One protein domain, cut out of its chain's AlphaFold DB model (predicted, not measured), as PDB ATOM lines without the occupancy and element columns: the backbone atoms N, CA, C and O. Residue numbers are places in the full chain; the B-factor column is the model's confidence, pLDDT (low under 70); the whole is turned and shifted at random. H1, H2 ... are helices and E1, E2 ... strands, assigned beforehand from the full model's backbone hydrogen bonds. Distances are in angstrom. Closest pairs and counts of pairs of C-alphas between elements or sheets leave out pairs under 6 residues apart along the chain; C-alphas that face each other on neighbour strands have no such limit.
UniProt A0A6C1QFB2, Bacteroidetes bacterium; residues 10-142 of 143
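What this domain is: This is residues 10 to 142 of the 143 residues of a protein of Bacteroidetes bacterium (UniProt A0A6C1QFB2). With little regular structure, this is a strongly twisted sheet, E1 - E2 - E3, an antiparallel meander of successive neighbour strands, with H1 over one face in two layers; residues 43 to 97 hold no named element. The printed part has 133 residues, 41 in named elements, ordered H1 H2 E1 E2 E3, of mixed class. It is compact, radius of gyration of the C-alphas 14.4 A, spanning 44 by 37 by 26 A.

Where its parts are: Find E1, residues 98 to 106, 21.4 A, bending by 55 degrees at 103; E2, 111 to 118, 21.4 A; and E3, 125 to 130, ending at C-alpha 130 (-40.448, 2.718, 19.843). H1, 14 to 26, 18.2 A, begins at C-alpha 14 (-48.450, 4.622, 33.365); H2 is 38 to 42.

How they stand to each other: In hairpins E1-E2 and E2-E3, find N 101 and O 115, 2.9 A, and N 114 and O 127, 2.9 A. H1 is on the sheet, height 11.8 A, along E2 at 16 degrees on the local plane. Its residues 21 to 25 alone touch H2, closest C-alphas Val 24 and Ala 38, 6.0 A; H2 only grazes the sheet. In both helices every O i to N i+4 pair is within hydrogen-bond range.

The domain as a whole: C-alphas 54 and 109 are farthest apart, 45.2 A. Links H1 to H2 and H2 to E1 are long. The printed part has no cut; no printed residue is under 70 pLDDT.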
ATOM      1  N   HIS A  10     -60.369   1.278  28.604       95.88
ATOM      2  CA  HIS A  10     -59.206   1.961  28.054       95.88
ATOM      3  C   HIS A  10     -57.930   1.124  28.221       95.88
ATOM      4  O   HIS A  10     -57.874   0.152  28.971       95.88
ATOM      5  N   VAL A  11     -56.882   1.489  27.477       96.00
ATOM      6  CA  VAL A  11     -55.540   0.917  27.669       96.00
ATOM      7  C   VAL A  11     -54.911   1.597  28.888       96.00
ATOM      8  O   VAL A  11     -54.837   2.829  28.870       96.00
ATOM      9  N   PRO A  12     -54.419   0.846  29.891       96.56
ATOM     10  CA  PRO A  12     -53.910   1.418  31.131       96.56
ATOM     11  C   PRO A  12     -52.799   2.428  30.858       96.56
ATOM     12  O   PRO A  12     -51.888   2.188  30.059       96.56
ATOM     13  N   SER A  13     -52.886   3.561  31.530       97.00
ATOM     14  CA  SER A  13     -51.841   4.569  31.614       97.00
ATOM     15  C   SER A  13     -50.695   4.103  32.513       97.00
ATOM     16  O   SER A  13     -50.775   3.116  33.244       97.00
ATOM     17  N   ASP A  14     -49.576   4.820  32.457       97.00
ATOM     18  CA  ASP A  14     -48.450   4.622  33.365       97.00
ATOM     19  C   ASP A  14     -48.859   4.825  34.834       97.00
ATOM     20  O   ASP A  14     -48.393   4.093  35.708       97.00
ATOM     21  N   ALA A  15     -49.785   5.755  35.087       97.56
ATOM     22  CA  ALA A  15     -50.334   6.006  36.413       97.56
ATOM     23  C   ALA A  15     -51.125   4.793  36.926       97.56
ATOM     24  O   ALA A  15     -50.826   4.291  37.999       97.56
ATOM     25  N   GLU A  16     -52.030   4.231  36.124       97.94
ATOM     26  CA  GLU A  16     -52.831   3.056  36.518       97.94
ATOM     27  C   GLU A  16     -51.976   1.796  36.693       97.94
ATOM     28  O   GLU A  16     -52.212   0.971  37.575       97.94
ATOM     29  N   TRP A  17     -50.920   1.650  35.890       97.75
ATOM     30  CA  TRP A  17     -49.931   0.604  36.129       97.75
ATOM     31  C   TRP A  17     -49.173   0.789  37.445       97.75
ATOM     32  O   TRP A  17     -48.790  -0.200  38.071       97.75
ATOM     33  N   THR A  18     -48.903   2.036  37.823       98.00
ATOM     34  CA  THR A  18     -48.263   2.372  39.098       98.00
ATOM     35  C   THR A  18     -49.217   2.105  40.257       98.00
ATOM     36  O   THR A  18     -48.810   1.461  41.213       98.00
ATOM     37  N   GLU A  19     -50.501   2.439  40.124       98.12
ATOM     38  CA  GLU A  19     -51.529   2.103  41.118       98.12
ATOM     39  C   GLU A  19     -51.650   0.591  41.347       98.12
ATOM     40  O   GLU A  19     -51.702   0.143  42.495       98.12
ATOM     41  N   LEU A  20     -51.627  -0.221  40.278       98.00
ATOM     42  CA  LEU A  20     -51.575  -1.682  40.409       98.00
ATOM     43  C   LEU A  20     -50.347  -2.122  41.215       98.00
ATOM     44  O   LEU A  20     -50.456  -2.965  42.106       98.00
ATOM     45  N   LEU A  21     -49.174  -1.581  40.887       98.44
ATOM     46  CA  LEU A  21     -47.933  -1.941  41.561       98.44
ATOM     47  C   LEU A  21     -47.960  -1.541  43.041       98.44
ATOM     48  O   LEU A  21     -47.615  -2.359  43.892       98.44
ATOM     49  N   ASP A  22     -48.414  -0.329  43.349       98.50
ATOM     50  CA  ASP A  22     -48.531   0.182  44.712       98.50
ATOM     51  C   ASP A  22     -49.507  -0.662  45.537       98.50
ATOM     52  O   ASP A  22     -49.205  -1.027  46.677       98.50
ATOM     53  N   TYR A  23     -50.635  -1.063  44.942       98.56
ATOM     54  CA  TYR A  23     -51.575  -1.990  45.567       98.56
ATOM     55  C   TYR A  23     -50.909  -3.330  45.908       98.56
ATOM     56  O   TYR A  23     -51.014  -3.803  47.040       98.56
ATOM     57  N   VAL A  24     -50.189  -3.933  44.958       98.62
ATOM     58  CA  VAL A  24     -49.490  -5.215  45.153       98.62
ATOM     59  C   VAL A  24     -48.423  -5.106  46.248       98.62
ATOM     60  O   VAL A  24     -48.340  -5.970  47.126       98.62
ATOM     61  N   VAL A  25     -47.654  -4.014  46.253       98.56
ATOM     62  CA  VAL A  25     -46.642  -3.734  47.282       98.56
ATOM     63  C   VAL A  25     -47.280  -3.586  48.660       98.56
ATOM     64  O   VAL A  25     -46.818  -4.215  49.615       98.56
ATOM     65  N   ALA A  26     -48.380  -2.840  48.771       98.50
ATOM     66  CA  ALA A  26     -49.117  -2.668  50.023       98.50
ATOM     67  C   ALA A  26     -49.701  -3.985  50.572       98.50
ATOM     68  O   ALA A  26     -49.955  -4.101  51.770       98.50
ATOM     69  N   LYS A  27     -49.887  -5.000  49.717       98.56
ATOM     70  CA  LYS A  27     -50.327  -6.353  50.101       98.56
ATOM     71  C   LYS A  27     -49.191  -7.283  50.536       98.56
ATOM     72  O   LYS A  27     -49.450  -8.449  50.815       98.56
ATOM     73  N   GLY A  28     -47.959  -6.781  50.642       98.00
ATOM     74  CA  GLY A  28     -46.811  -7.539  51.150       98.00
ATOM     75  C   GLY A  28     -45.944  -8.186  50.069       98.00
ATOM     76  O   GLY A  28     -45.081  -9.006  50.393       98.00
ATOM     77  N   TYR A  29     -46.134  -7.804  48.804       98.44
ATOM     78  CA  TYR A  29     -45.314  -8.259  47.683       98.44
ATOM     79  C   TYR A  29     -44.414  -7.119  47.201       98.44
ATOM     80  O   TYR A  29     -44.798  -6.367  46.305       98.44
ATOM     81  N   PRO A  30     -43.228  -6.919  47.799       98.25
ATOM     82  CA  PRO A  30     -42.393  -5.769  47.479       98.25
ATOM     83  C   PRO A  30     -41.921  -5.809  46.024       98.25
ATOM     84  O   PRO A  30     -41.677  -6.879  45.463       98.25
ATOM     85  N   ASN A  31     -41.693  -4.646  45.413       98.19
ATOM     86  CA  ASN A  31     -41.084  -4.584  44.087       98.19
ATOM     87  C   ASN A  31     -39.554  -4.724  44.177       98.19
ATOM     88  O   ASN A  31     -38.816  -3.801  43.849       98.19
ATOM     89  N   TYR A  32     -39.095  -5.883  44.657       96.25
ATOM     90  CA  TYR A  32     -37.693  -6.297  44.712       96.25
ATOM     91  C   TYR A  32     -37.510  -7.672  44.057       96.25
ATOM     92  O   TYR A  32     -38.464  -8.440  43.912       96.25
ATOM     93  N   ASN A  33     -36.273  -8.038  43.702       95.94
ATOM     94  CA  ASN A  33     -35.976  -9.365  43.152       95.94
ATOM     95  C   ASN A  33     -35.913 -10.417  44.268       95.94
ATOM     96  O   ASN A  33     -34.851 -10.971  44.555       95.94
ATOM     97  N   VAL A  34     -37.054 -10.696  44.884       95.88
ATOM     98  CA  VAL A  34     -37.234 -11.676  45.960       95.88
ATOM     99  C   VAL A  34     -38.302 -12.701  45.569       95.88
ATOM    100  O   VAL A  34     -38.947 -12.566  44.530       95.88
ATOM    101  N   LEU A  35     -38.457 -13.766  46.362       93.44
ATOM    102  CA  LEU A  35     -39.411 -14.841  46.060       93.44
ATOM    103  C   LEU A  35     -40.855 -14.314  46.024       93.44
ATOM    104  O   LEU A  35     -41.558 -14.547  45.048       93.44
ATOM    105  N   ASN A  36     -41.247 -13.514  47.015       95.25
ATOM    106  CA  ASN A  36     -42.538 -12.823  47.089       95.25
ATOM    107  C   ASN A  36     -42.534 -11.460  46.368       95.25
ATOM    108  O   ASN A  36     -43.220 -10.537  46.791       95.25
ATOM    109  N   GLY A  37     -41.723 -11.286  45.323       98.19
ATOM    110  CA  GLY A  37     -41.681 -10.021  44.592       98.19
ATOM    111  C   GLY A  37     -43.000  -9.730  43.864       98.19
ATOM    112  O   GLY A  37     -43.650 -10.659  43.378       98.19
ATOM    113  N   ALA A  38     -43.369  -8.453  43.734       98.50
ATOM    114  CA  ALA A  38     -44.579  -8.002  43.034       98.50
ATOM    115  C   ALA A  38     -44.743  -8.639  41.645       98.50
ATOM    116  O   ALA A  38     -45.823  -9.075  41.254       98.50
ATOM    117  N   GLY A  39     -43.640  -8.752  40.904       98.38
ATOM    118  CA  GLY A  39     -43.624  -9.387  39.598       98.38
ATOM    119  C   GLY A  39     -43.958 -10.875  39.647       98.38
ATOM    120  O   GLY A  39     -44.707 -11.341  38.798       98.38
ATOM    121  N   ASN A  40     -43.465 -11.625  40.636       98.31
ATOM    122  CA  ASN A  40     -43.835 -13.039  40.794       98.31
ATOM    123  C   ASN A  40     -45.317 -13.193  41.154       98.31
ATOM    124  O   ASN A  40     -45.991 -14.047  40.585       98.31
ATOM    125  N   ALA A  41     -45.836 -12.317  42.016       98.50
ATOM    126  CA  ALA A  41     -47.237 -12.337  42.423       98.50
ATOM    127  C   ALA A  41     -48.212 -12.036  41.272       98.50
ATOM    128  O   ALA A  41     -49.339 -12.516  41.277       98.50
ATOM    129  N   LEU A  42     -47.783 -11.260  40.271       98.62
ATOM    130  CA  LEU A  42     -48.596 -10.915  39.100       98.62
ATOM    131  C   LEU A  42     -48.475 -11.920  37.946       98.62
ATOM    132  O   LEU A  42     -49.391 -12.050  37.131       98.62
ATOM    133  N   LYS A  43     -47.335 -12.609  37.814       98.56
ATOM    134  CA  LYS A  43     -47.134 -13.622  36.768       98.56
ATOM    135  C   LYS A  43     -48.167 -14.735  36.895       98.56
ATOM    136  O   LYS A  43     -48.367 -15.273  37.978       98.56
ATOM    137  N   SER A  44     -48.701 -15.172  35.754       98.31
ATOM    138  CA  SER A  44     -49.385 -16.463  35.666       98.31
ATOM    139  C   SER A  44     -48.478 -17.572  36.199       98.31
ATOM    140  O   SER A  44     -47.277 -17.582  35.913       98.31
ATOM    141  N   CYS A  45     -49.056 -18.540  36.908       97.94
ATOM    142  CA  CYS A  45     -48.300 -19.665  37.446       97.94
ATOM    143  C   CYS A  45     -47.778 -20.650  36.382       97.94
ATOM    144  O   CYS A  45     -46.921 -21.486  36.684       97.94
ATOM    145  N   ARG A  46     -48.273 -20.547  35.137       98.12
ATOM    146  CA  ARG A  46     -47.892 -21.404  34.006       98.12
ATOM    147  C   ARG A  46     -46.397 -21.278  33.718       98.12
ATOM    148  O   ARG A  46     -45.951 -20.262  33.182       98.12
ATOM    149  N   GLN A  47     -45.629 -22.317  34.021       97.94
ATOM    150  CA  GLN A  47     -44.183 -22.369  33.835       97.94
ATOM    151  C   GLN A  47     -43.718 -23.797  33.535       97.94
ATOM    152  O   GLN A  47     -44.231 -24.764  34.102       97.94
ATOM    153  N   VAL A  48     -42.672 -23.928  32.714       97.56
ATOM    154  CA  VAL A  48     -41.931 -25.193  32.604       97.56
ATOM    155  C   VAL A  48     -41.396 -25.583  33.984       97.56
ATOM    156  O   VAL A  48     -40.694 -24.795  34.624       97.56
ATOM    157  N   SER A  49     -41.724 -26.794  34.435       95.19
ATOM    158  CA  SER A  49     -41.298 -27.320  35.739       95.19
ATOM    159  C   SER A  49     -41.665 -26.393  36.907       95.19
ATOM    160  O   SER A  49     -40.841 -26.135  37.785       95.19
ATOM    161  N   SER A  50     -42.881 -25.831  36.892       96.19
ATOM    162  CA  SER A  50     -43.379 -25.002  37.997       96.19
ATOM    163  C   SER A  50     -43.377 -25.782  39.321       96.19
ATOM    164  O   SER A  50     -43.894 -26.903  39.356       96.19
ATOM    165  N   PRO A  51     -42.864 -25.206  40.424       94.81
ATOM    166  CA  PRO A  51     -42.903 -25.852  41.735       94.81
ATOM    167  C   PRO A  51     -44.312 -25.891  42.348       94.81
ATOM    168  O   PRO A  51     -44.523 -26.609  43.318       94.81
ATOM    169  N   LEU A  52     -45.277 -25.156  41.784       94.50
ATOM    170  CA  LEU A  52     -46.676 -25.161  42.228       94.50
ATOM    171  C   LEU A  52     -47.475 -26.378  41.728       94.50
ATOM    172  O   LEU A  52     -48.625 -26.536  42.123       94.50
ATOM    173  N   VAL A  53     -46.858 -27.236  40.898       89.00
ATOM    174  CA  VAL A  53     -47.433 -28.461  40.303       89.00
ATOM    175  C   VAL A  53     -48.789 -28.231  39.600       89.00
ATOM    176  O   VAL A  53     -49.161 -27.094  39.308       89.00
ATOM    177  N   GLY A  54     -49.492 -29.302  39.212       94.19
ATOM    178  CA  GLY A  54     -50.786 -29.215  38.518       94.19
ATOM    179  C   GLY A  54     -50.726 -28.408  37.214       94.19
ATOM    180  O   GLY A  54     -49.727 -28.453  36.495       94.19
ATOM    181  N   ASP A  55     -51.774 -27.627  36.941       94.75
ATOM    182  CA  ASP A  55     -51.906 -26.814  35.719       94.75
ATOM    183  C   ASP A  55     -50.824 -25.731  35.577       94.75
ATOM    184  O   ASP A  55     -50.566 -25.227  34.478       94.75
ATOM    185  N   CYS A  56     -50.156 -25.376  36.679       97.25
ATOM    186  CA  CYS A  56     -49.038 -24.445  36.661       97.25
ATOM    187  C   CYS A  56     -47.791 -25.065  36.013       97.25
ATOM    188  O   CYS A  56     -47.015 -24.352  35.379       97.25
ATOM    189  N   ALA A  57     -47.580 -26.379  36.132       97.50
ATOM    190  CA  ALA A  57     -46.443 -27.073  35.532       97.50
ATOM    191  C   ALA A  57     -46.763 -27.493  34.088       97.50
ATOM    192  O   ALA A  57     -47.226 -28.600  33.831       97.50
ATOM    193  N   THR A  58     -46.498 -26.607  33.124       97.50
ATOM    194  CA  THR A  58     -46.850 -26.833  31.714       97.50
ATOM    195  C   THR A  58     -45.730 -26.441  30.751       97.50
ATOM    196  O   THR A  58     -45.061 -25.418  30.915       97.50
ATOM    197  N   SER A  59     -45.534 -27.258  29.712       96.56
ATOM    198  CA  SER A  59     -44.709 -26.930  28.544       96.56
ATOM    199  C   SER A  59     -45.445 -26.060  27.525       96.56
ATOM    200  O   SER A  59     -44.786 -25.376  26.736       96.56
ATOM    201  N   GLU A  60     -46.779 -26.042  27.574       96.88
ATOM    202  CA  GLU A  60     -47.637 -25.465  26.543       96.88
ATOM    203  C   GLU A  60     -47.724 -23.946  26.656       96.88
ATOM    204  O   GLU A  60     -48.179 -23.382  27.662       96.88
ATOM    205  N   HIS A  61     -47.307 -23.266  25.586       95.56
ATOM    206  CA  HIS A  61     -47.450 -21.822  25.490       95.56
ATOM    207  C   HIS A  61     -48.932 -21.405  25.488       95.56
ATOM    208  O   HIS A  61     -49.760 -22.094  24.896       95.56
ATOM    209  N   PRO A  62     -49.271 -20.257  26.103       96.06
ATOM    210  CA  PRO A  62     -48.372 -19.305  26.763       96.06
ATOM    211  C   PRO A  62     -47.955 -19.755  28.181       96.06
ATOM    212  O   PRO A  62     -48.795 -20.131  28.994       96.06
ATOM    213  N   ARG A  63     -46.647 -19.701  28.481       97.50
ATOM    214  CA  ARG A  63     -46.048 -20.108  29.770       97.50
ATOM    215  C   ARG A  63     -44.633 -19.557  29.944       97.50
ATOM    216  O   ARG A  63     -43.918 -19.378  28.954       97.50
ATOM    217  N   TRP A  64     -44.214 -19.324  31.183       98.50
ATOM    218  CA  TRP A  64     -42.870 -18.856  31.537       98.50
ATOM    219  C   TRP A  64     -41.820 -19.954  31.351       98.50
ATOM    220  O   TRP A  64     -42.081 -21.141  31.555       98.50
ATOM    221  N   ASN A  65     -40.617 -19.559  30.943       98.19
ATOM    222  CA  ASN A  65     -39.453 -20.437  30.975       98.19
ATOM    223  C   ASN A  65     -39.101 -20.762  32.429       98.19
ATOM    224  O   ASN A  65     -39.316 -19.943  33.322       98.19
ATOM    225  N   SER A  66     -38.537 -21.947  32.655       96.88
ATOM    226  CA  SER A  66     -38.273 -22.456  33.998       96.88
ATOM    227  C   SER A  66     -37.416 -21.502  34.829       96.88
ATOM    228  O   SER A  66     -36.342 -21.074  34.397       96.88
ATOM    229  N   ASN A  67     -37.853 -21.244  36.053       96.00
ATOM    230  CA  ASN A  67     -37.022 -20.703  37.113       96.00
ATOM    231  C   ASN A  67     -37.469 -21.313  38.448       96.00
ATOM    232  O   ASN A  67     -38.662 -21.366  38.740       96.00
ATOM    233  N   SER A  68     -36.523 -21.780  39.260       91.00
ATOM    234  CA  SER A  68     -36.826 -22.460  40.526       91.00
ATOM    235  C   SER A  68     -37.206 -21.510  41.666       91.00
ATOM    236  O   SER A  68     -37.782 -21.955  42.652       91.00
ATOM    237  N   THR A  69     -36.901 -20.212  41.557       94.19
ATOM    238  CA  THR A  69     -37.080 -19.236  42.653       94.19
ATOM    239  C   THR A  69     -37.820 -17.957  42.255       94.19
ATOM    240  O   THR A  69     -38.089 -17.120  43.116       94.19
ATOM    241  N   ARG A  70     -38.111 -17.758  40.965       96.25
ATOM    242  CA  ARG A  70     -38.782 -16.565  40.406       96.25
ATOM    243  C   ARG A  70     -39.983 -16.936  39.530       96.25
ATOM    244  O   ARG A  70     -40.231 -16.316  38.495       96.25
ATOM    245  N   TYR A  71     -40.700 -17.970  39.957       96.44
ATOM    246  CA  TYR A  71     -41.917 -18.459  39.315       96.44
ATOM    247  C   TYR A  71     -43.125 -17.579  39.653       96.44
ATOM    248  O   TYR A  71     -43.118 -16.844  40.639       96.44
ATOM    249  N   GLY A  72     -44.147 -17.630  38.798       97.56
ATOM    250  CA  GLY A  72     -45.398 -16.916  39.027       97.56
ATOM    251  C   GLY A  72     -46.296 -17.629  40.027       97.56
ATOM    252  O   GLY A  72     -46.377 -18.856  40.003       97.56
ATOM    253  N   THR A  73     -46.973 -16.866  40.876       97.19
ATOM    254  CA  THR A  73     -47.962 -17.395  41.831       97.19
ATOM    255  C   THR A  73     -49.379 -16.883  41.567       97.19
ATOM    256  O   THR A  73     -50.332 -17.492  42.035       97.19
ATOM    257  N   ASP A  74     -49.527 -15.840  40.746       97.56
ATOM    258  CA  ASP A  74     -50.804 -15.243  40.332       97.56
ATOM    259  C   ASP A  74     -51.771 -14.905  41.484       97.56
ATOM    260  O   ASP A  74     -52.984 -15.083  41.386       97.56
ATOM    261  N   GLU A  75     -51.228 -14.379  42.581       98.06
ATOM    262  CA  GLU A  75     -51.926 -14.101  43.851       98.06
ATOM    263  C   GLU A  75     -53.123 -13.154  43.704       98.06
ATOM    264  O   GLU A  75     -54.009 -13.105  44.554       98.06
ATOM    265  N   PHE A  76     -53.139 -12.376  42.622       97.81
ATOM    266  CA  PHE A  76     -54.145 -11.356  42.345       97.81
ATOM    267  C   PHE A  76     -55.061 -11.714  41.168       97.81
ATOM    268  O   PHE A  76     -55.892 -10.893  40.782       97.81
ATOM    269  N   GLY A  77     -54.899 -12.896  40.558       97.19
ATOM    270  CA  GLY A  77     -55.636 -13.285  39.349       97.19
ATOM    271  C   GLY A  77     -55.346 -12.383  38.142       97.19
ATOM    272  O   GLY A  77     -56.182 -12.225  37.253       97.19
ATOM    273  N   PHE A  78     -54.172 -11.748  38.118       97.38
ATOM    274  CA  PHE A  78     -53.752 -10.860  37.036       97.38
ATOM    275  C   PHE A  78     -53.326 -11.650  35.786       97.38
ATOM    276  O   PHE A  78     -53.458 -11.178  34.648       97.38
ATOM    277  N   SER A  79     -52.808 -12.859  35.993       97.62
ATOM    278  CA  SER A  79     -52.388 -13.819  34.980       97.62
ATOM    279  C   SER A  79     -51.438 -13.209  33.951       97.62
ATOM    280  O   SER A  79     -51.698 -13.227  32.744       97.62
ATOM    281  N   ALA A  80     -50.317 -12.623  34.391       98.19
ATOM    282  CA  ALA A  80     -49.332 -12.081  33.455       98.19
ATOM    283  C   ALA A  80     -48.671 -13.207  32.642       98.19
ATOM    284  O   ALA A  80     -47.955 -14.048  33.194       98.19
ATOM    285  N   LEU A  81     -48.903 -13.215  31.328       98.19
ATOM    286  CA  LEU A  81     -48.369 -14.209  30.397       98.19
ATOM    287  C   LEU A  81     -47.150 -13.674  29.619       98.19
ATOM    288  O   LEU A  81     -47.139 -12.509  29.213       98.19
ATOM    289  N   PRO A  82     -46.143 -14.518  29.340       97.75
ATOM    290  CA  PRO A  82     -44.916 -14.112  28.658       97.75
ATOM    291  C   PRO A  82     -45.028 -14.196  27.134       97.75
ATOM    292  O   PRO A  82     -44.435 -15.067  26.486       97.75
ATOM    293  N   GLY A  83     -45.807 -13.280  26.561       96.06
ATOM    294  CA  GLY A  83     -46.038 -13.183  25.114       96.06
ATOM    295  C   GLY A  83     -44.853 -12.657  24.294       96.06
ATOM    296  O   GLY A  83     -44.968 -12.540  23.078       96.06
ATOM    297  N   GLY A  84     -43.720 -12.334  24.920       96.94
ATOM    298  CA  GLY A  84     -42.550 -11.799  24.232       96.94
ATOM    299  C   GLY A  84     -42.816 -10.423  23.620       96.94
ATOM    300  O   GLY A  84     -43.490  -9.582  24.220       96.94
ATOM    301  N   ARG A  85     -42.235 -10.174  22.445       96.44
ATOM    302  CA  ARG A  85     -42.476  -8.980  21.623       96.44
ATOM    303  C   ARG A  85     -42.469  -9.327  20.140       96.44
ATOM    304  O   ARG A  85     -41.818 -10.294  19.751       96.44
ATOM    305  N   ARG A  86     -43.085  -8.481  19.319       97.56
ATOM    306  CA  ARG A  86     -42.923  -8.471  17.861       97.56
ATOM    307  C   ARG A  86     -41.974  -7.344  17.450       97.56
ATOM    308  O   ARG A  86     -42.154  -6.203  17.879       97.56
ATOM    309  N   GLY A  87     -40.953  -7.669  16.666       96.62
ATOM    310  CA  GLY A  87     -40.034  -6.706  16.067       96.62
ATOM    311  C   GLY A  87     -40.648  -5.958  14.883       96.62
ATOM    312  O   GLY A  87     -41.730  -6.301  14.396       96.62
ATOM    313  N   THR A  88     -39.938  -4.937  14.405       95.81
ATOM    314  CA  THR A  88     -40.306  -4.179  13.197       95.81
ATOM    315  C   THR A  88     -40.134  -4.999  11.916       95.81
ATOM    316  O   THR A  88     -40.822  -4.756  10.933       95.81
ATOM    317  N   ASP A  89     -39.278  -6.021  11.956       95.88
ATOM    318  CA  ASP A  89     -39.115  -7.066  10.934       95.88
ATOM    319  C   ASP A  89     -40.283  -8.071  10.900       95.88
ATOM    320  O   ASP A  89     -40.363  -8.926  10.024       95.88
ATOM    321  N   GLY A  90     -41.194  -7.971  11.866       94.94
ATOM    322  CA  GLY A  90     -42.357  -8.826  12.016       94.94
ATOM    323  C   GLY A  90     -42.117 -10.149  12.727       94.94
ATOM    324  O   GLY A  90     -43.088 -10.868  12.976       94.94
ATOM    325  N   ASN A  91     -40.878 -10.432  13.126       97.19
ATOM    326  CA  ASN A  91     -40.545 -11.630  13.879       97.19
ATOM    327  C   ASN A  91     -40.929 -11.483  15.351       97.19
ATOM    328  O   ASN A  91     -40.852 -10.404  15.945       97.19
ATOM    329  N   TYR A  92     -41.319 -12.598  15.962       96.12
ATOM    330  CA  TYR A  92     -41.577 -12.673  17.395       96.12
ATOM    331  C   TYR A  92     -40.319 -13.124  18.129       96.12
ATOM    332  O   TYR A  92     -39.610 -14.022  17.680       96.12
ATOM    333  N   ALA A  93     -40.049 -12.508  19.276       96.69
ATOM    334  CA  ALA A  93     -38.873 -12.795  20.081       96.69
ATOM    335  C   ALA A  93     -39.210 -12.882  21.571       96.69
ATOM    336  O   ALA A  93     -40.136 -12.239  22.071       96.69
ATOM    337  N   ASN A  94     -38.380 -13.638  22.289       96.88
ATOM    338  CA  ASN A  94     -38.398 -13.772  23.744       96.88
ATOM    339  C   ASN A  94     -39.705 -14.325  24.349       96.88
ATOM    340  O   ASN A  94     -40.052 -14.003  25.492       96.88
ATOM    341  N   LEU A  95     -40.417 -15.168  23.595       97.31
ATOM    342  CA  LEU A  95     -41.549 -15.947  24.100       97.31
ATOM    343  C   LEU A  95     -41.121 -16.758  25.329       97.31
ATOM    344  O   LEU A  95     -40.052 -17.366  25.344       97.31
ATOM    345  N   GLY A  96     -41.937 -16.743  26.383       97.94
ATOM    346  CA  GLY A  96     -41.622 -17.420  27.647       97.94
ATOM    347  C   GLY A  96     -40.606 -16.701  28.542       97.94
ATOM    348  O   GLY A  96     -40.529 -17.018  29.727       97.94
ATOM    349  N   VAL A  97     -39.865 -15.717  28.025       98.38
ATOM    350  CA  VAL A  97     -38.861 -14.963  28.797       98.38
ATOM    351  C   VAL A  97     -39.440 -13.656  29.324       98.38
ATOM    352  O   VAL A  97     -39.248 -13.346  30.496       98.38
ATOM    353  N   TYR A  98     -40.164 -12.909  28.484       98.25
ATOM    354  CA  TYR A  98     -40.765 -11.632  28.871       98.25
ATOM    355  C   TYR A  98     -42.265 -11.605  28.613       98.25
ATOM    356  O   TYR A  98     -42.742 -12.095  27.589       98.25
ATOM    357  N   GLY A  99     -42.992 -10.936  29.499       98.00
ATOM    358  CA  GLY A  99     -44.304 -10.372  29.196       98.00
ATOM    359  C   GLY A  99     -44.161  -8.863  29.069       98.00
ATOM    360  O   GLY A  99     -43.659  -8.241  30.001       98.00
ATOM    361  N   HIS A 100     -44.551  -8.294  27.928       98.00
ATOM    362  CA  HIS A 100     -44.547  -6.850  27.686       98.00
ATOM    363  C   HIS A 100     -45.976  -6.361  27.490       98.00
ATOM    364  O   HIS A 100     -46.719  -6.958  26.705       98.00
ATOM    365  N   TRP A 101     -46.324  -5.249  28.135       97.94
ATOM    366  CA  TRP A 101     -47.619  -4.598  27.977       97.94
ATOM    367  C   TRP A 101     -47.467  -3.112  27.706       97.94
ATOM    368  O   TRP A 101     -46.796  -2.408  28.462       97.94
ATOM    369  N   TRP A 102     -48.109  -2.635  26.644       97.56
ATOM    370  CA  TRP A 102     -48.145  -1.211  26.339       97.56
ATOM    371  C   TRP A 102     -48.884  -0.415  27.419       97.56
ATOM    372  O   TRP A 102     -49.871  -0.881  27.991       97.56
ATOM    373  N   SER A 103     -48.408   0.807  27.661       96.75
ATOM    374  CA  SER A 103     -49.160   1.860  28.337       96.75
ATOM    375  C   SER A 103     -49.763   2.815  27.302       96.75
ATOM    376  O   SER A 103     -49.204   3.021  26.219       96.75
ATOM    377  N   SER A 104     -50.904   3.424  27.625       95.94
ATOM    378  CA  SER A 104     -51.456   4.534  26.841       95.94
ATOM    379  C   SER A 104     -50.640   5.824  26.988       95.94
ATOM    380  O   SER A 104     -50.741   6.706  26.129       95.94
ATOM    381  N   THR A 105     -49.789   5.920  28.016       96.75
ATOM    382  CA  THR A 105     -48.931   7.077  28.273       96.75
ATOM    383  C   THR A 105     -47.817   7.181  27.239       96.75
ATOM    384  O   THR A 105     -46.981   6.293  27.048       96.75
ATOM    385  N   GLN A 106     -47.788   8.331  26.577       95.94
ATOM    386  CA  GLN A 106     -46.786   8.675  25.586       95.94
ATOM    387  C   GLN A 106     -45.522   9.243  26.248       95.94
ATOM    388  O   GLN A 106     -45.621  10.056  27.160       95.94
ATOM    389  N   PHE A 107     -44.344   8.871  25.736       96.19
ATOM    390  CA  PHE A 107     -43.085   9.555  26.059       96.19
ATOM    391  C   PHE A 107     -42.737  10.602  24.991       96.19
ATOM    392  O   PHE A 107     -42.431  11.748  25.305       96.19
ATOM    393  N   SER A 108     -42.846  10.233  23.710       96.25
ATOM    394  CA  SER A 108     -42.663  11.135  22.568       96.25
ATOM    395  C   SER A 108     -43.575  10.743  21.400       96.25
ATOM    396  O   SER A 108     -44.334   9.774  21.467       96.25
ATOM    397  N   THR A 109     -43.504  11.469  20.286       95.56
ATOM    398  CA  THR A 109     -44.268  11.122  19.079       95.56
ATOM    399  C   THR A 109     -43.992   9.689  18.608       95.56
ATOM    400  O   THR A 109     -44.946   9.000  18.250       95.56
ATOM    401  N   SER A 110     -42.756   9.191  18.733       96.12
ATOM    402  CA  SER A 110     -42.337   7.844  18.311       96.12
ATOM    403  C   SER A 110     -42.179   6.820  19.441       96.12
ATOM    404  O   SER A 110     -42.021   5.637  19.158       96.12
ATOM    405  N   ILE A 111     -42.238   7.228  20.713       97.12
ATOM    406  CA  ILE A 111     -41.939   6.361  21.866       97.12
ATOM    407  C   ILE A 111     -43.111   6.349  22.857       97.12
ATOM    408  O   ILE A 111     -43.704   7.391  23.155       97.12
ATOM    409  N   ALA A 112     -43.442   5.176  23.393       96.94
ATOM    410  CA  ALA A 112     -44.444   5.003  24.445       96.94
ATOM    411  C   ALA A 112     -43.877   4.232  25.641       96.94
ATOM    412  O   ALA A 112     -42.925   3.458  25.502       96.94
ATOM    413  N   TRP A 113     -44.474   4.450  26.812       98.00
ATOM    414  CA  TRP A 113     -44.164   3.678  28.010       98.00
ATOM    415  C   TRP A 113     -44.736   2.263  27.905       98.00
ATOM    416  O   TRP A 113     -45.769   2.028  27.274       98.00
ATOM    417  N   PHE A 114     -44.080   1.311  28.554       97.69
ATOM    418  CA  PHE A 114     -44.565  -0.055  28.694       97.69
ATOM    419  C   PHE A 114     -44.174  -0.628  30.054       97.69
ATOM    420  O   PHE A 114     -43.243  -0.158  30.715       97.69
ATOM    421  N   ARG A 115     -44.896  -1.665  30.472       97.94
ATOM    422  CA  ARG A 115     -44.558  -2.501  31.623       97.94
ATOM    423  C   ARG A 115     -44.030  -3.841  31.153       97.94
ATOM    424  O   ARG A 115     -44.458  -4.349  30.114       97.94
ATOM    425  N   PHE A 116     -43.122  -4.433  31.920       98.38
ATOM    426  CA  PHE A 116     -42.668  -5.781  31.624       98.38
ATOM    427  C   PHE A 116     -42.282  -6.597  32.853       98.38
ATOM    428  O   PHE A 116     -41.893  -6.076  33.898       98.38
ATOM    429  N   LEU A 117     -42.384  -7.912  32.679       98.44
ATOM    430  CA  LEU A 117     -41.988  -8.939  33.635       98.44
ATOM    431  C   LEU A 117     -41.033  -9.917  32.957       98.44
ATOM    432  O   LEU A 117     -41.139 -10.144  31.751       98.44
ATOM    433  N   ARG A 118     -40.126 -10.511  33.738       97.94
ATOM    434  CA  ARG A 118     -39.139 -11.494  33.269       97.94
ATOM    435  C   ARG A 118     -39.302 -12.823  33.991       97.94
ATOM    436  O   ARG A 118     -39.580 -12.821  35.186       97.94
ATOM    437  N   ASN A 119     -39.049 -13.942  33.321       97.56
ATOM    438  CA  ASN A 119     -39.135 -15.275  33.930       97.56
ATOM    439  C   ASN A 119     -38.151 -15.477  35.101       97.56
ATOM    440  O   ASN A 119     -38.377 -16.318  35.960       97.56
ATOM    441  N   ASP A 120     -37.061 -14.713  35.134       96.75
ATOM    442  CA  ASP A 120     -35.941 -14.852  36.067       96.75
ATOM    443  C   ASP A 120     -35.901 -13.774  37.160       96.75
ATOM    444  O   ASP A 120     -34.901 -13.643  37.865       96.75
ATOM    445  N   ASN A 121     -36.965 -12.978  37.302       96.94
ATOM    446  CA  ASN A 121     -36.945 -11.814  38.177       96.94
ATOM    447  C   ASN A 121     -38.288 -11.548  38.870       96.94
ATOM    448  O   ASN A 121     -39.339 -11.690  38.248       96.94
ATOM    449  N   GLY A 122     -38.240 -11.148  40.143       97.12
ATOM    450  CA  GLY A 122     -39.412 -10.839  40.971       97.12
ATOM    451  C   GLY A 122     -39.946  -9.407  40.874       97.12
ATOM    452  O   GLY A 122     -40.960  -9.122  41.499       97.12
ATOM    453  N   HIS A 123     -39.311  -8.510  40.117       96.81
ATOM    454  CA  HIS A 123     -39.790  -7.138  39.940       96.81
ATOM    455  C   HIS A 123     -40.791  -7.015  38.790       96.81
ATOM    456  O   HIS A 123     -40.680  -7.705  37.773       96.81
ATOM    457  N   MET A 124     -41.680  -6.035  38.915       97.50
ATOM    458  CA  MET A 124     -42.353  -5.397  37.794       97.50
ATOM    459  C   MET A 124     -41.553  -4.179  37.342       97.50
ATOM    460  O   MET A 124     -41.259  -3.278  38.129       97.50
ATOM    461  N   TYR A 125     -41.197  -4.169  36.061       98.06
ATOM    462  CA  TYR A 125     -40.404  -3.110  35.459       98.06
ATOM    463  C   TYR A 125     -41.253  -2.204  34.577       98.06
ATOM    464  O   TYR A 125     -42.312  -2.587  34.071       98.06
ATOM    465  N   TYR A 126     -40.716  -1.018  34.329       96.69
ATOM    466  CA  TYR A 126     -41.210  -0.072  33.349       96.69
ATOM    467  C   TYR A 126     -40.049   0.467  32.517       96.69
ATOM    468  O   TYR A 126     -38.910   0.514  32.982       96.69
ATOM    469  N   ASN A 127     -40.323   0.816  31.264       97.38
ATOM    470  CA  ASN A 127     -39.377   1.477  30.368       97.38
ATOM    471  C   ASN A 127     -40.166   2.133  29.219       97.38
ATOM    472  O   ASN A 127     -41.398   2.081  29.196       97.38
ATOM    473  N   TYR A 128     -39.477   2.736  28.258       96.38
ATOM    474  CA  TYR A 128     -40.065   3.348  27.076       96.38
ATOM    475  C   TYR A 128     -39.300   2.925  25.819       96.38
ATOM    476  O   TYR A 128     -38.073   2.872  25.800       96.38
ATOM    477  N   LEU A 129     -40.027   2.570  24.761       96.06
ATOM    478  CA  LEU A 129     -39.458   2.097  23.492       96.06
ATOM    479  C   LEU A 129     -40.290   2.575  22.299       96.06
ATOM    480  O   LEU A 129     -41.380   3.127  22.471       96.06
ATOM    481  N   SER A 130     -39.754   2.371  21.088       96.12
ATOM    482  CA  SER A 130     -40.448   2.718  19.843       96.12
ATOM    483  C   SER A 130     -41.841   2.086  19.782       96.12
ATOM    484  O   SER A 130     -42.004   0.891  20.040       96.12
ATOM    485  N   LYS A 131     -42.820   2.895  19.367       95.19
ATOM    486  CA  LYS A 131     -44.202   2.489  19.083       95.19
ATOM    487  C   LYS A 131     -44.318   1.515  17.904       95.19
ATOM    488  O   LYS A 131     -45.375   0.921  17.732       95.19
ATOM    489  N   ASP A 132     -43.245   1.318  17.135       96.12
ATOM    490  CA  ASP A 132     -43.206   0.359  16.023       96.12
ATOM    491  C   ASP A 132     -43.068  -1.101  16.498       96.12
ATOM    492  O   ASP A 132     -43.181  -2.037  15.704       96.12
ATOM    493  N   LEU A 133     -42.798  -1.321  17.790       96.19
ATOM    494  CA  LEU A 133     -42.760  -2.656  18.384       96.19
ATOM    495  C   LEU A 133     -44.167  -3.160  18.731       96.19
ATOM    496  O   LEU A 133     -45.052  -2.412  19.141       96.19
ATOM    497  N   GLY A 134     -44.370  -4.473  18.631       96.25
ATOM    498  CA  GLY A 134     -45.597  -5.113  19.098       96.25
ATOM    499  C   GLY A 134     -45.436  -5.654  20.513       96.25
ATOM    500  O   GLY A 134     -44.694  -6.617  20.717       96.25
ATOM    501  N   PHE A 135     -46.163  -5.083  21.472       96.88
ATOM    502  CA  PHE A 135     -46.350  -5.631  22.817       96.88
ATOM    503  C   PHE A 135     -47.819  -5.988  23.041       96.88
ATOM    504  O   PHE A 135     -48.695  -5.566  22.285       96.88
ATOM    505  N   SER A 136     -48.092  -6.781  24.079       96.44
ATOM    506  CA  SER A 136     -49.471  -7.103  24.443       96.44
ATOM    507  C   SER A 136     -50.200  -5.846  24.923       96.44
ATOM    508  O   SER A 136     -49.591  -4.908  25.434       96.44
ATOM    509  N   VAL A 137     -51.521  -5.835  24.794       95.56
ATOM    510  CA  VAL A 137     -52.378  -4.779  25.338       95.56
ATOM    511  C   VAL A 137     -53.308  -5.412  26.359       95.56
ATOM    512  O   VAL A 137     -53.795  -6.523  26.160       95.56
ATOM    513  N   ARG A 138     -53.523  -4.715  27.472       95.19
ATOM    514  CA  ARG A 138     -54.599  -5.008  28.419       95.19
ATOM    515  C   ARG A 138     -55.581  -3.851  28.404       95.19
ATOM    516  O   ARG A 138     -55.207  -2.741  28.040       95.19
ATOM    517  N   CYS A 139     -56.812  -4.138  28.795       96.06
ATOM    518  CA  CYS A 139     -57.863  -3.147  28.918       96.06
ATOM    519  C   CYS A 139     -58.297  -3.067  30.377       96.06
ATOM    520  O   CYS A 139     -58.487  -4.101  31.019       96.06
ATOM    521  N   VAL A 140     -58.440  -1.848  30.876       95.50
ATOM    522  CA  VAL A 140     -58.979  -1.524  32.196       95.50
ATOM    523  C   VAL A 140     -60.359  -0.922  31.990       95.50
ATOM    524  O   VAL A 140     -60.570  -0.177  31.035       95.50
ATOM    525  N   LYS A 141     -61.319  -1.323  32.820       94.62
ATOM    526  CA  LYS A 141     -62.691  -0.830  32.724       94.62
ATOM    527  C   LYS A 141     -62.740   0.594  33.259       94.62
ATOM    528  O   LYS A 141     -62.146   0.867  34.298       94.62
ATOM    529  N   ASP A 142     -63.464   1.460  32.568       92.12
ATOM    530  CA  ASP A 142     -63.776   2.790  33.075       92.12
ATOM    531  C   ASP A 142     -64.678   2.658  34.315       92.12
ATOM    532  O   ASP A 142     -65.507   1.740  34.400       92.12
TER     533      ASP A 142